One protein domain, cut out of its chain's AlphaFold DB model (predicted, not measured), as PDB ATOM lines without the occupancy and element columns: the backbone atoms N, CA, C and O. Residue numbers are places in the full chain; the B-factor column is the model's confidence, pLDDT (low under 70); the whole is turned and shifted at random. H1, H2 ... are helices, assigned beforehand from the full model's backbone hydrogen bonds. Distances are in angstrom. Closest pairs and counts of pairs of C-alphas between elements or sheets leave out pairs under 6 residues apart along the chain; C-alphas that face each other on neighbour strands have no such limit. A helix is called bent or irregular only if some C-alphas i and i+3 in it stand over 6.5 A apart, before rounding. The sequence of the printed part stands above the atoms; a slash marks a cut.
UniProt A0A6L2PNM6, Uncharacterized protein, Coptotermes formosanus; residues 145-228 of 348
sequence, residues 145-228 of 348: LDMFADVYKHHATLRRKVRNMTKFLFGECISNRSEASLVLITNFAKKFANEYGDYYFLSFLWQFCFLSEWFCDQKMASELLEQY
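This is residues 145 to 228 of the 348 residues of an uncharacterized protein of Coptotermes formosanus (UniProt A0A6L2PNM6). Three helices, H2, H3 and H4, stand in a triangle as the core of a small up-and-down bundle; H1 folds back on the first part of the long H2, and H5 packs on H4 toward the other end, tilted against it. The bundle proper is H1 to H4, each running against the one before. The printed part has 84 residues with five named helices, H1 to H5 in chain order, and no named strand: all helix. It is compact, with a radius of gyration of the C-alphas of 12.3 A and spans of 37 by 25 by 18 A.

H1, residues 145 to 154, forms a helical hairpin with H2, residues 156 to 176, at a shallow tilt of 18 degrees; H2 touches it with residues 158 to 162 alone, and the closest C-alphas, of Tyr 152 and Arg 159, are 5.1 A apart. H3, residues 179 to 196, touches H2 with residues 181 to 185 alone, the closest C-alphas being Ile 174 and Leu 182, 6.7 A. H4, residues 200 to 211, touches H2 the same way at 20 degrees, a shallow tilt, closest at the C-alphas of Gly 171 and Phe 208, 6.0 A. H4 and H3 touch at 37 degrees, only just steep, closest at the C-alphas of Phe 201 and Ala 189, 5.0 A. H5, residues 215 to 227, touches H4, closest at the C-alphas of Asp 217 and Cys 209, 4.6 A; H1 and H5 are apart. Every O i to N i+4 pair is within hydrogen-bond range in H1, H3, H4 and H5, and 14 of 17 in H2.

H1 begins at C-alpha 145 (289.133, 318.160, 239.328). H2 is 30.5 A long, with a kink of 26 degrees near residue 163, and irregular: C-alphas 157 and 160 are 7.2 A apart. H3 measures 25.4 A. H5 ends at C-alpha 227 (300.823, 306.134, 253.932).

The two C-alphas farthest apart, of Thr 157 and Phe 215, are 37.3 A apart. The four links are tight, the printed part has no cut, and no printed residue is under 70 in pLDDT.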
ATOM      1  N   LEU A 145     288.048 318.165 238.345       98.31
ATOM      2  CA  LEU A 145     289.133 318.160 239.328       98.31
ATOM      3  C   LEU A 145     290.236 319.155 238.959       98.31
ATOM      4  O   LEU A 145     290.707 319.879 239.836       98.31
ATOM      5  N   ASP A 146     290.597 319.261 237.682       98.38
ATOM      6  CA  ASP A 146     291.586 320.238 237.218       98.38
ATOM      7  C   ASP A 146     291.110 321.679 237.457       98.38
ATOM      8  O   ASP A 146     291.857 322.503 237.992       98.38
ATOM      9  N   MET A 147     289.839 321.974 237.164       98.50
ATOM     10  CA  MET A 147     289.248 323.285 237.454       98.50
ATOM     11  C   MET A 147     289.180 323.582 238.959       98.50
ATOM     12  O   MET A 147     289.486 324.700 239.381       98.50
ATOM     13  N   PHE A 148     288.809 322.606 239.793       98.38
ATOM     14  CA  PHE A 148     288.841 322.782 241.248       98.38
ATOM     15  C   PHE A 148     290.261 323.036 241.754       98.38
ATOM     16  O   PHE A 148     290.441 323.886 242.630       98.38
ATOM     17  N   ALA A 149     291.262 322.347 241.201       98.06
ATOM     18  CA  ALA A 149     292.655 322.549 241.572       98.06
ATOM     19  C   ALA A 149     293.150 323.955 241.201       98.06
ATOM     20  O   ALA A 149     293.789 324.609 242.028       98.06
ATOM     21  N   ASP A 150     292.804 324.436 240.005       98.00
ATOM     22  CA  ASP A 150     293.108 325.796 239.544       98.00
ATOM     23  C   ASP A 150     292.511 326.850 240.489       98.00
ATOM     24  O   ASP A 150     293.232 327.694 241.034       98.00
ATOM     25  N   VAL A 151     291.209 326.739 240.790       98.00
ATOM     26  CA  VAL A 151     290.531 327.664 241.712       98.00
ATOM     27  C   VAL A 151     291.156 327.608 243.103       98.00
ATOM     28  O   VAL A 151     291.424 328.647 243.704       98.00
ATOM     29  N   TYR A 152     291.428 326.411 243.620       97.38
ATOM     30  CA  TYR A 152     292.009 326.241 244.948       97.38
ATOM     31  C   TYR A 152     293.403 326.880 245.065       97.38
ATOM     32  O   TYR A 152     293.722 327.529 246.073       97.38
ATOM     33  N   LYS A 153     294.238 326.701 244.033       96.81
ATOM     34  CA  LYS A 153     295.608 327.215 243.981       96.81
ATOM     35  C   LYS A 153     295.627 328.739 243.917       96.81
ATOM     36  O   LYS A 153     296.343 329.362 244.703       96.81
ATOM     37  N   HIS A 154     294.827 329.321 243.027       97.06
ATOM     38  CA  HIS A 154     294.909 330.742 242.686       97.06
ATOM     39  C   HIS A 154     293.947 331.642 243.478       97.06
ATOM     40  O   HIS A 154     294.190 332.842 243.571       97.06
ATOM     41  N   HIS A 155     292.906 331.090 244.114       96.88
ATOM     42  CA  HIS A 155     291.884 331.870 244.822       96.88
ATOM     43  C   HIS A 155     291.700 331.398 246.272       96.88
ATOM     44  O   HIS A 155     290.817 330.602 246.598       96.88
ATOM     45  N   ALA A 156     292.527 331.933 247.177       95.94
ATOM     46  CA  ALA A 156     292.546 331.542 248.591       95.94
ATOM     47  C   ALA A 156     291.187 331.703 249.302       95.94
ATOM     48  O   ALA A 156     290.804 330.839 250.093       95.94
ATOM     49  N   THR A 157     290.432 332.758 248.979       96.25
ATOM     50  CA  THR A 157     289.098 333.043 249.543       96.25
ATOM     51  C   THR A 157     288.064 331.965 249.206       96.25
ATOM     52  O   THR A 157     287.142 331.729 249.985       96.25
ATOM     53  N   LEU A 158     288.239 331.248 248.090       96.94
ATOM     54  CA  LEU A 158     287.316 330.210 247.623       96.94
ATOM     55  C   LEU A 158     287.717 328.794 248.043       96.94
ATOM     56  O   LEU A 158     286.941 327.859 247.839       96.94
ATOM     57  N   ARG A 159     288.874 328.602 248.691       96.56
ATOM     58  CA  ARG A 159     289.345 327.270 249.121       96.56
ATOM     59  C   ARG A 159     288.319 326.534 249.973       96.56
ATOM     60  O   ARG A 159     288.072 325.354 249.744       96.56
ATOM     61  N   ARG A 160     287.671 327.228 250.919       96.38
ATOM     62  CA  ARG A 160     286.602 326.645 251.752       96.38
ATOM     63  C   ARG A 160     285.417 326.171 250.908       96.38
ATOM     64  O   ARG A 160     284.860 325.115 251.193       96.38
ATOM     65  N   LYS A 161     285.047 326.927 249.873       96.12
ATOM     66  CA  LYS A 161     283.945 326.585 248.967       96.12
ATOM     67  C   LYS A 161     284.289 325.353 248.131       96.12
ATOM     68  O   LYS A 161     283.533 324.391 248.169       96.12
ATOM     69  N   VAL A 162     285.467 325.328 247.500       97.69
ATOM     70  CA  VAL A 162     285.971 324.163 246.743       97.69
ATOM     71  C   VAL A 162     286.006 322.908 247.615       97.69
ATOM     72  O   VAL A 162     285.493 321.860 247.229       97.69
ATOM     73  N   ARG A 163     286.549 323.025 248.828       97.00
ATOM     74  CA  ARG A 163     286.570 321.961 249.840       97.00
ATOM     75  C   ARG A 163     285.167 321.420 250.148       97.00
ATOM     76  O   ARG A 163     284.952 320.213 250.124       97.00
ATOM     77  N   ASN A 164     284.200 322.303 250.382       95.44
ATOM     78  CA  ASN A 164     282.825 321.891 250.659       95.44
ATOM     79  C   ASN A 164     282.156 321.221 249.451       95.44
ATOM     80  O   ASN A 164     281.493 320.209 249.634       95.44
ATOM     81  N   MET A 165     282.336 321.753 248.240       96.44
ATOM     82  CA  MET A 165     281.752 321.180 247.020       96.44
ATOM     83  C   MET A 165     282.316 319.781 246.750       96.44
ATOM     84  O   MET A 165     281.575 318.803 246.701       96.44
ATOM     85  N   THR A 166     283.643 319.663 246.687       96.31
ATOM     86  CA  THR A 166     284.334 318.381 246.458       96.31
ATOM     87  C   THR A 166     284.009 317.328 247.516       96.31
ATOM     88  O   THR A 166     283.886 316.159 247.169       96.31
ATOM     89  N   LYS A 167     283.790 317.711 248.783       95.44
ATOM     90  CA  LYS A 167     283.316 316.786 249.825       95.44
ATOM     91  C   LYS A 167     282.034 316.058 249.400       95.44
ATOM     92  O   LYS A 167     281.960 314.844 249.561       95.44
ATOM     93  N   PHE A 168     281.021 316.777 248.912       93.56
ATOM     94  CA  PHE A 168     279.759 316.149 248.505       93.56
ATOM     95  C   PHE A 168     279.954 315.269 247.268       93.56
ATOM     96  O   PHE A 168     279.500 314.126 247.252       93.56
ATOM     97  N   LEU A 169     280.720 315.763 246.294       94.38
ATOM     98  CA  LEU A 169     281.026 315.042 245.059       94.38
ATOM     99  C   LEU A 169     281.813 313.742 245.309       94.38
ATOM    100  O   LEU A 169     281.553 312.726 244.668       94.38
ATOM    101  N   PHE A 170     282.738 313.734 246.273       95.19
ATOM    102  CA  PHE A 170     283.478 312.530 246.673       95.19
ATOM    103  C   PHE A 170     282.544 311.476 247.266       95.19
ATOM    104  O   PHE A 170     282.616 310.312 246.875       95.19
ATOM    105  N   GLY A 171     281.657 311.887 248.178       92.81
ATOM    106  CA  GLY A 171     280.682 310.981 248.783       92.81
ATOM    107  C   GLY A 171     279.765 310.344 247.741       92.81
ATOM    108  O   GLY A 171     279.520 309.138 247.788       92.81
ATOM    109  N   GLU A 172     279.312 311.127 246.759       91.81
ATOM    110  CA  GLU A 172     278.498 310.615 245.656       91.81
ATOM    111  C   GLU A 172     279.279 309.636 244.765       91.81
ATOM    112  O   GLU A 172     278.792 308.548 244.459       91.81
ATOM    113  N   CYS A 173     280.512 309.984 244.394       92.38
ATOM    114  CA  CYS A 173     281.378 309.160 243.550       92.38
ATOM    115  C   CYS A 173     281.644 307.774 244.152       92.38
ATOM    116  O   CYS A 173     281.479 306.761 243.468       92.38
ATOM    117  N   ILE A 174     281.987 307.727 245.441       91.94
ATOM    118  CA  ILE A 174     282.250 306.475 246.162       91.94
ATOM    119  C   ILE A 174     280.963 305.650 246.275       91.94
ATOM    120  O   ILE A 174     280.968 304.448 246.020       91.94
ATOM    121  N   SER A 175     279.826 306.303 246.538       89.75
ATOM    122  CA  SER A 175     278.521 305.628 246.590       89.75
ATOM    123  C   SER A 175     278.111 305.025 245.237       89.75
ATOM    124  O   SER A 175     277.534 303.939 245.197       89.75
ATOM    125  N   ASN A 176     278.442 305.702 244.131       88.00
ATOM    126  CA  ASN A 176     278.142 305.262 242.764       88.00
ATOM    127  C   ASN A 176     279.162 304.239 242.205       88.00
ATOM    128  O   ASN A 176     278.939 303.704 241.122       88.00
ATOM    129  N   ARG A 177     280.249 303.938 242.936       82.06
ATOM    130  CA  ARG A 177     281.260 302.899 242.631       82.06
ATOM    131  C   ARG A 177     281.949 302.993 241.272       82.06
ATOM    132  O   ARG A 177     282.213 301.981 240.624       82.06
ATOM    133  N   SER A 178     282.286 304.196 240.838       85.31
ATOM    134  CA  SER A 178     283.164 304.326 239.679       85.31
ATOM    135  C   SER A 178     284.623 304.167 240.114       85.31
ATOM    136  O   SER A 178     285.222 305.118 240.611       85.31
ATOM    137  N   GLU A 179     285.212 302.979 239.933       88.00
ATOM    138  CA  GLU A 179     286.622 302.716 240.284       88.00
ATOM    139  C   GLU A 179     287.580 303.678 239.567       88.00
ATOM    140  O   GLU A 179     288.488 304.236 240.183       88.00
ATOM    141  N   ALA A 180     287.336 303.950 238.281       91.25
ATOM    142  CA  ALA A 180     288.119 304.917 237.515       91.25
ATOM    143  C   ALA A 180     288.034 306.325 238.131       91.25
ATOM    144  O   ALA A 180     289.043 307.017 238.272       91.25
ATOM    145  N   SER A 181     286.842 306.737 238.563       92.75
ATOM    146  CA  SER A 181     286.660 308.015 239.251       92.75
ATOM    147  C   SER A 181     287.302 308.019 240.638       92.75
ATOM    148  O   SER A 181     287.874 309.035 241.026       92.75
ATOM    149  N   LEU A 182     287.273 306.894 241.360       93.88
ATOM    150  CA  LEU A 182     287.936 306.741 242.654       93.88
ATOM    151  C   LEU A 182     289.455 306.939 242.527       93.88
ATOM    152  O   LEU A 182     290.067 307.620 243.354       93.88
ATOM    153  N   VAL A 183     290.066 306.425 241.457       95.88
ATOM    154  CA  VAL A 183     291.485 306.668 241.151       95.88
ATOM    155  C   VAL A 183     291.751 308.159 240.927       95.88
ATOM    156  O   VAL A 183     292.685 308.708 241.515       95.88
ATOM    157  N   LEU A 184     290.910 308.846 240.143       97.06
ATOM    158  CA  LEU A 184     291.059 310.284 239.885       97.06
ATOM    159  C   LEU A 184     290.957 311.119 241.172       97.06
ATOM    160  O   LEU A 184     291.832 311.948 241.432       97.06
ATOM    161  N   ILE A 185     289.944 310.879 242.012       97.25
ATOM    162  CA  ILE A 185     289.782 311.620 243.276       97.25
ATOM    163  C   ILE A 185     290.891 311.298 244.278       97.25
ATOM    164  O   ILE A 185     291.311 312.177 245.029       97.25
ATOM    165  N   THR A 186     291.402 310.064 244.265       97.44
ATOM    166  CA  THR A 186     292.526 309.655 245.111       97.44
ATOM    167  C   THR A 186     293.787 310.399 244.712       97.44
ATOM    168  O   THR A 186     294.447 310.987 245.567       97.44
ATOM    169  N   ASN A 187     294.095 310.446 243.416       97.81
ATOM    170  CA  ASN A 187     295.247 311.184 242.905       97.81
ATOM    171  C   ASN A 187     295.132 312.678 243.213       97.81
ATOM    172  O   ASN A 187     296.099 313.283 243.673       97.81
ATOM    173  N   PHE A 188     293.939 313.254 243.054       98.25
ATOM    174  CA  PHE A 188     293.671 314.633 243.448       98.25
ATOM    175  C   PHE A 188     293.913 314.858 244.950       98.25
ATOM    176  O   PHE A 188     294.677 315.744 245.322       98.25
ATOM    177  N   ALA A 189     293.334 314.037 245.829       98.31
ATOM    178  CA  ALA A 189     293.498 314.191 247.275       98.31
ATOM    179  C   ALA A 189     294.963 314.026 247.719       98.31
ATOM    180  O   ALA A 189     295.451 314.813 248.534       98.31
ATOM    181  N   LYS A 190     295.679 313.047 247.149       98.12
ATOM    182  CA  LYS A 190     297.112 312.823 247.399       98.12
ATOM    183  C   LYS A 190     297.959 314.001 246.930       98.12
ATOM    184  O   LYS A 190     298.853 314.420 247.660       98.12
ATOM    185  N   LYS A 191     297.654 314.579 245.763       97.56
ATOM    186  CA  LYS A 191     298.319 315.790 245.261       97.56
ATOM    187  C   LYS A 191     298.233 316.929 246.275       97.56
ATOM    188  O   LYS A 191     299.250 317.536 246.590       97.56
ATOM    189  N   PHE A 192     297.051 317.176 246.842       97.44
ATOM    190  CA  PHE A 192     296.872 318.255 247.818       97.44
ATOM    191  C   PHE A 192     297.610 318.031 249.139       97.44
ATOM    192  O   PHE A 192     298.200 318.972 249.676       97.44
ATOM    193  N   ALA A 193     297.632 316.791 249.625       97.69
ATOM    194  CA  ALA A 193     298.418 316.430 250.798       97.69
ATOM    195  C   ALA A 193     299.924 316.623 250.546       97.69
ATOM    196  O   ALA A 193     300.604 317.246 251.356       97.69
ATOM    197  N   ASN A 194     300.427 316.151 249.402       97.25
ATOM    198  CA  ASN A 194     301.856 316.169 249.083       97.25
ATOM    199  C   ASN A 194     302.381 317.575 248.740       97.25
ATOM    200  O   ASN A 194     303.455 317.951 249.196       97.25
ATOM    201  N   GLU A 195     301.652 318.344 247.925       95.69
ATOM    202  CA  GLU A 195     302.122 319.645 247.423       95.69
ATOM    203  C   GLU A 195     301.838 320.798 248.392       95.69
ATOM    204  O   GLU A 195     302.617 321.747 248.463       95.69
ATOM    205  N   TYR A 196     300.726 320.740 249.132       94.50
ATOM    206  CA  TYR A 196     300.265 321.856 249.968       94.50
ATOM    207  C   TYR A 196     300.220 321.532 251.462       94.50
ATOM    208  O   TYR A 196     299.885 322.414 252.254       94.50
ATOM    209  N   GLY A 197     300.484 320.282 251.860       96.38
ATOM    210  CA  GLY A 197     300.266 319.836 253.237       96.38
ATOM    211  C   GLY A 197     298.795 319.905 253.663       96.38
ATOM    212  O   GLY A 197     298.501 319.932 254.858       96.38
ATOM    213  N   ASP A 198     297.856 319.978 252.710       96.56
ATOM    214  CA  ASP A 198     296.428 320.065 253.004       96.56
ATOM    215  C   ASP A 198     295.773 318.685 252.973       96.56
ATOM    216  O   ASP A 198     295.397 318.153 251.928       96.56
ATOM    217  N   TYR A 199     295.572 318.135 254.165       97.38
ATOM    218  CA  TYR A 199     294.957 316.829 254.373       97.38
ATOM    219  C   TYR A 199     293.424 316.858 254.354       97.38
ATOM    220  O   TYR A 199     292.796 315.823 254.582       97.38
ATOM    221  N   TYR A 200     292.785 318.003 254.075       96.31
ATOM    222  CA  TYR A 200     291.324 318.110 254.061       96.31
ATOM    223  C   TYR A 200     290.683 317.093 253.109       96.31
ATOM    224  O   TYR A 200     289.824 316.316 253.535       96.31
ATOM    225  N   PHE A 201     291.109 317.062 251.841       97.75
ATOM    226  CA  PHE A 201     290.523 316.171 250.834       97.75
ATOM    227  C   PHE A 201     290.767 314.703 251.180       97.75
ATOM    228  O   PHE A 201     289.854 313.885 251.094       97.75
ATOM    229  N   LEU A 202     291.975 314.395 251.656       97.81
ATOM    230  CA  LEU A 202     292.347 313.050 252.072       97.81
ATOM    231  C   LEU A 202     291.531 312.579 253.286       97.81
ATOM    232  O   LEU A 202     291.127 311.424 253.336       97.81
ATOM    233  N   SER A 203     291.216 313.479 254.225       97.69
ATOM    234  CA  SER A 203     290.378 313.174 255.394       97.69
ATOM    235  C   SER A 203     288.945 312.800 255.026       97.69
ATOM    236  O   SER A 203     288.371 311.903 255.642       97.69
ATOM    237  N   PHE A 204     288.369 313.445 254.008       96.62
ATOM    238  CA  PHE A 204     287.036 313.093 253.524       96.62
ATOM    239  C   PHE A 204     287.049 311.839 252.667       96.62
ATOM    240  O   PHE A 204     286.175 310.997 252.848       96.62
ATOM    241  N   LEU A 205     288.049 311.684 251.796       97.56
ATOM    242  CA  LEU A 205     288.241 310.449 251.041       97.56
ATOM    243  C   LEU A 205     288.353 309.251 251.990       97.56
ATOM    244  O   LEU A 205     287.596 308.297 251.853       97.56
ATOM    245  N   TRP A 206     289.207 309.349 253.015       98.06
ATOM    246  CA  TRP A 206     289.310 308.344 254.071       98.06
ATOM    247  C   TRP A 206     287.959 308.072 254.730       98.06
ATOM    248  O   TRP A 206     287.564 306.918 254.830       98.06
ATOM    249  N   GLN A 207     287.239 309.114 255.154       97.56
ATOM    250  CA  GLN A 207     285.960 308.953 255.847       97.56
ATOM    251  C   GLN A 207     284.934 308.206 254.984       97.56
ATOM    252  O   GLN A 207     284.275 307.296 255.482       97.56
ATOM    253  N   PHE A 208     284.785 308.577 253.711       96.88
ATOM    254  CA  PHE A 208     283.834 307.922 252.814       96.88
ATOM    255  C   PHE A 208     284.250 306.486 252.492       96.88
ATOM    256  O   PHE A 208     283.413 305.591 252.549       96.88
ATOM    257  N   CYS A 209     285.536 306.245 252.234       96.88
ATOM    258  CA  CYS A 209     286.052 304.898 251.999       96.88
ATOM    259  C   CYS A 209     285.920 304.003 253.244       96.88
ATOM    260  O   CYS A 209     285.543 302.839 253.144       96.88
ATOM    261  N   PHE A 210     286.165 304.552 254.437       97.50
ATOM    262  CA  PHE A 210     286.026 303.845 255.709       97.50
ATOM    263  C   PHE A 210     284.570 303.448 255.979       97.50
ATOM    264  O   PHE A 210     284.294 302.316 256.374       97.50
ATOM    265  N   LEU A 211     283.631 304.365 255.739       96.06
ATOM    266  CA  LEU A 211     282.197 304.128 255.927       96.06
ATOM    267  C   LEU A 211     281.554 303.305 254.808       96.06
ATOM    268  O   LEU A 211     280.404 302.896 254.943       96.06
ATOM    269  N   SER A 212     282.277 303.040 253.723       94.44
ATOM    270  CA  SER A 212     281.775 302.222 252.627       94.44
ATOM    271  C   SER A 212     281.487 300.789 253.083       94.44
ATOM    272  O   SER A 212     282.212 300.205 253.891       94.44
ATOM    273  N   GLU A 213     280.441 300.189 252.513       91.44
ATOM    274  CA  GLU A 213     280.127 298.760 252.653       91.44
ATOM    275  C   GLU A 213     281.100 297.865 251.847       91.44
ATOM    276  O   GLU A 213     281.004 296.637 251.900       91.44
ATOM    277  N   TRP A 214     281.998 298.457 251.049       91.25
ATOM    278  CA  TRP A 214     282.869 297.744 250.109       91.25
ATOM    279  C   TRP A 214     284.253 297.507 250.684       91.25
ATOM    280  O   TRP A 214     284.940 298.433 251.101       91.25
ATOM    281  N   PHE A 215     284.698 296.252 250.636       91.25
ATOM    282  CA  PHE A 215     286.005 295.867 251.160       91.25
ATOM    283  C   PHE A 215     287.168 296.602 250.476       91.25
ATOM    284  O   PHE A 215     288.118 296.993 251.148       91.25
ATOM    285  N   CYS A 216     287.103 296.822 249.157       93.25
ATOM    286  CA  CYS A 216     288.141 297.555 248.424       93.25
ATOM    287  C   CYS A 216     288.294 299.003 248.919       93.25
ATOM    288  O   CYS A 216     289.415 299.448 249.158       93.25
ATOM    289  N   ASP A 217     287.183 299.697 249.163       94.88
ATOM    290  CA  ASP A 217     287.182 301.047 249.730       94.88
ATOM    291  C   ASP A 217     287.737 301.042 251.163       94.88
ATOM    292  O   ASP A 217     288.597 301.847 251.513       94.88
ATOM    293  N   GLN A 218     287.317 300.086 251.994       95.12
ATOM    294  CA  GLN A 218     287.815 299.954 253.369       95.12
ATOM    295  C   GLN A 218     289.324 299.674 253.413       95.12
ATOM    296  O   GLN A 218     290.049 300.222 254.254       95.12
ATOM    297  N   LYS A 219     289.815 298.854 252.478       95.44
ATOM    298  CA  LYS A 219     291.243 298.592 252.301       95.44
ATOM    299  C   LYS A 219     291.976 299.872 251.906       95.44
ATOM    300  O   LYS A 219     292.969 300.208 252.544       95.44
ATOM    301  N   MET A 220     291.440 300.633 250.952       96.06
ATOM    302  CA  MET A 220     291.992 301.935 250.573       96.06
ATOM    303  C   MET A 220     292.042 302.898 251.765       96.06
ATOM    304  O   MET A 220     293.057 303.556 251.978       96.06
ATOM    305  N   ALA A 221     290.991 302.968 252.585       97.44
ATOM    306  CA  ALA A 221     290.994 303.795 253.792       97.44
ATOM    307  C   ALA A 221     292.135 303.404 254.750       97.44
ATOM    308  O   ALA A 221     292.791 304.278 255.318       97.44
ATOM    309  N   SER A 222     292.409 302.105 254.896       97.00
ATOM    310  CA  SER A 222     293.538 301.615 255.702       97.00
ATOM    311  C   SER A 222     294.889 301.999 255.092       97.00
ATOM    312  O   SER A 222     295.743 302.543 255.790       97.00
ATOM    313  N   GLU A 223     295.061 301.804 253.783       97.38
ATOM    314  CA  GLU A 223     296.274 302.182 253.044       97.38
ATOM    315  C   GLU A 223     296.568 303.688 253.155       97.38
ATOM    316  O   GLU A 223     297.717 304.092 253.337       97.38
ATOM    317  N   LEU A 224     295.533 304.536 253.121       97.88
ATOM    318  CA  LEU A 224     295.679 305.980 253.319       97.88
ATOM    319  C   LEU A 224     296.245 306.320 254.705       97.88
ATOM    320  O   LEU A 224     297.110 307.191 254.810       97.88
ATOM    321  N   LEU A 225     295.797 305.638 255.764       97.62
ATOM    322  CA  LEU A 225     296.331 305.845 257.115       97.62
ATOM    323  C   LEU A 225     297.747 305.298 257.275       97.62
ATOM    324  O   LEU A 225     298.538 305.865 258.031       97.62
ATOM    325  N   GLU A 226     298.092 304.213 256.588       96.94
ATOM    326  CA  GLU A 226     299.464 303.696 256.556       96.94
ATOM    327  C   GLU A 226     300.412 304.696 255.894       96.94
ATOM    328  O   GLU A 226     301.452 305.016 256.472       96.94
ATOM    329  N   GLN A 227     300.009 305.236 254.743       97.44
ATOM    330  CA  GLN A 227     300.823 306.134 253.932       97.44
ATOM    331  C   GLN A 227     300.991 307.531 254.557       97.44
ATOM    332  O   GLN A 227     302.071 308.109 254.461       97.44
ATOM    333  N   TYR A 228     299.954 308.074 255.203       97.44
ATOM    334  CA  TYR A 228     299.934 309.465 255.669       97.44
ATOM    335  C   TYR A 228     299.763 309.553 257.188       97.44
ATOM    336  O   TYR A 228     298.667 309.374 257.724       97.44
TER     337      TYR A 228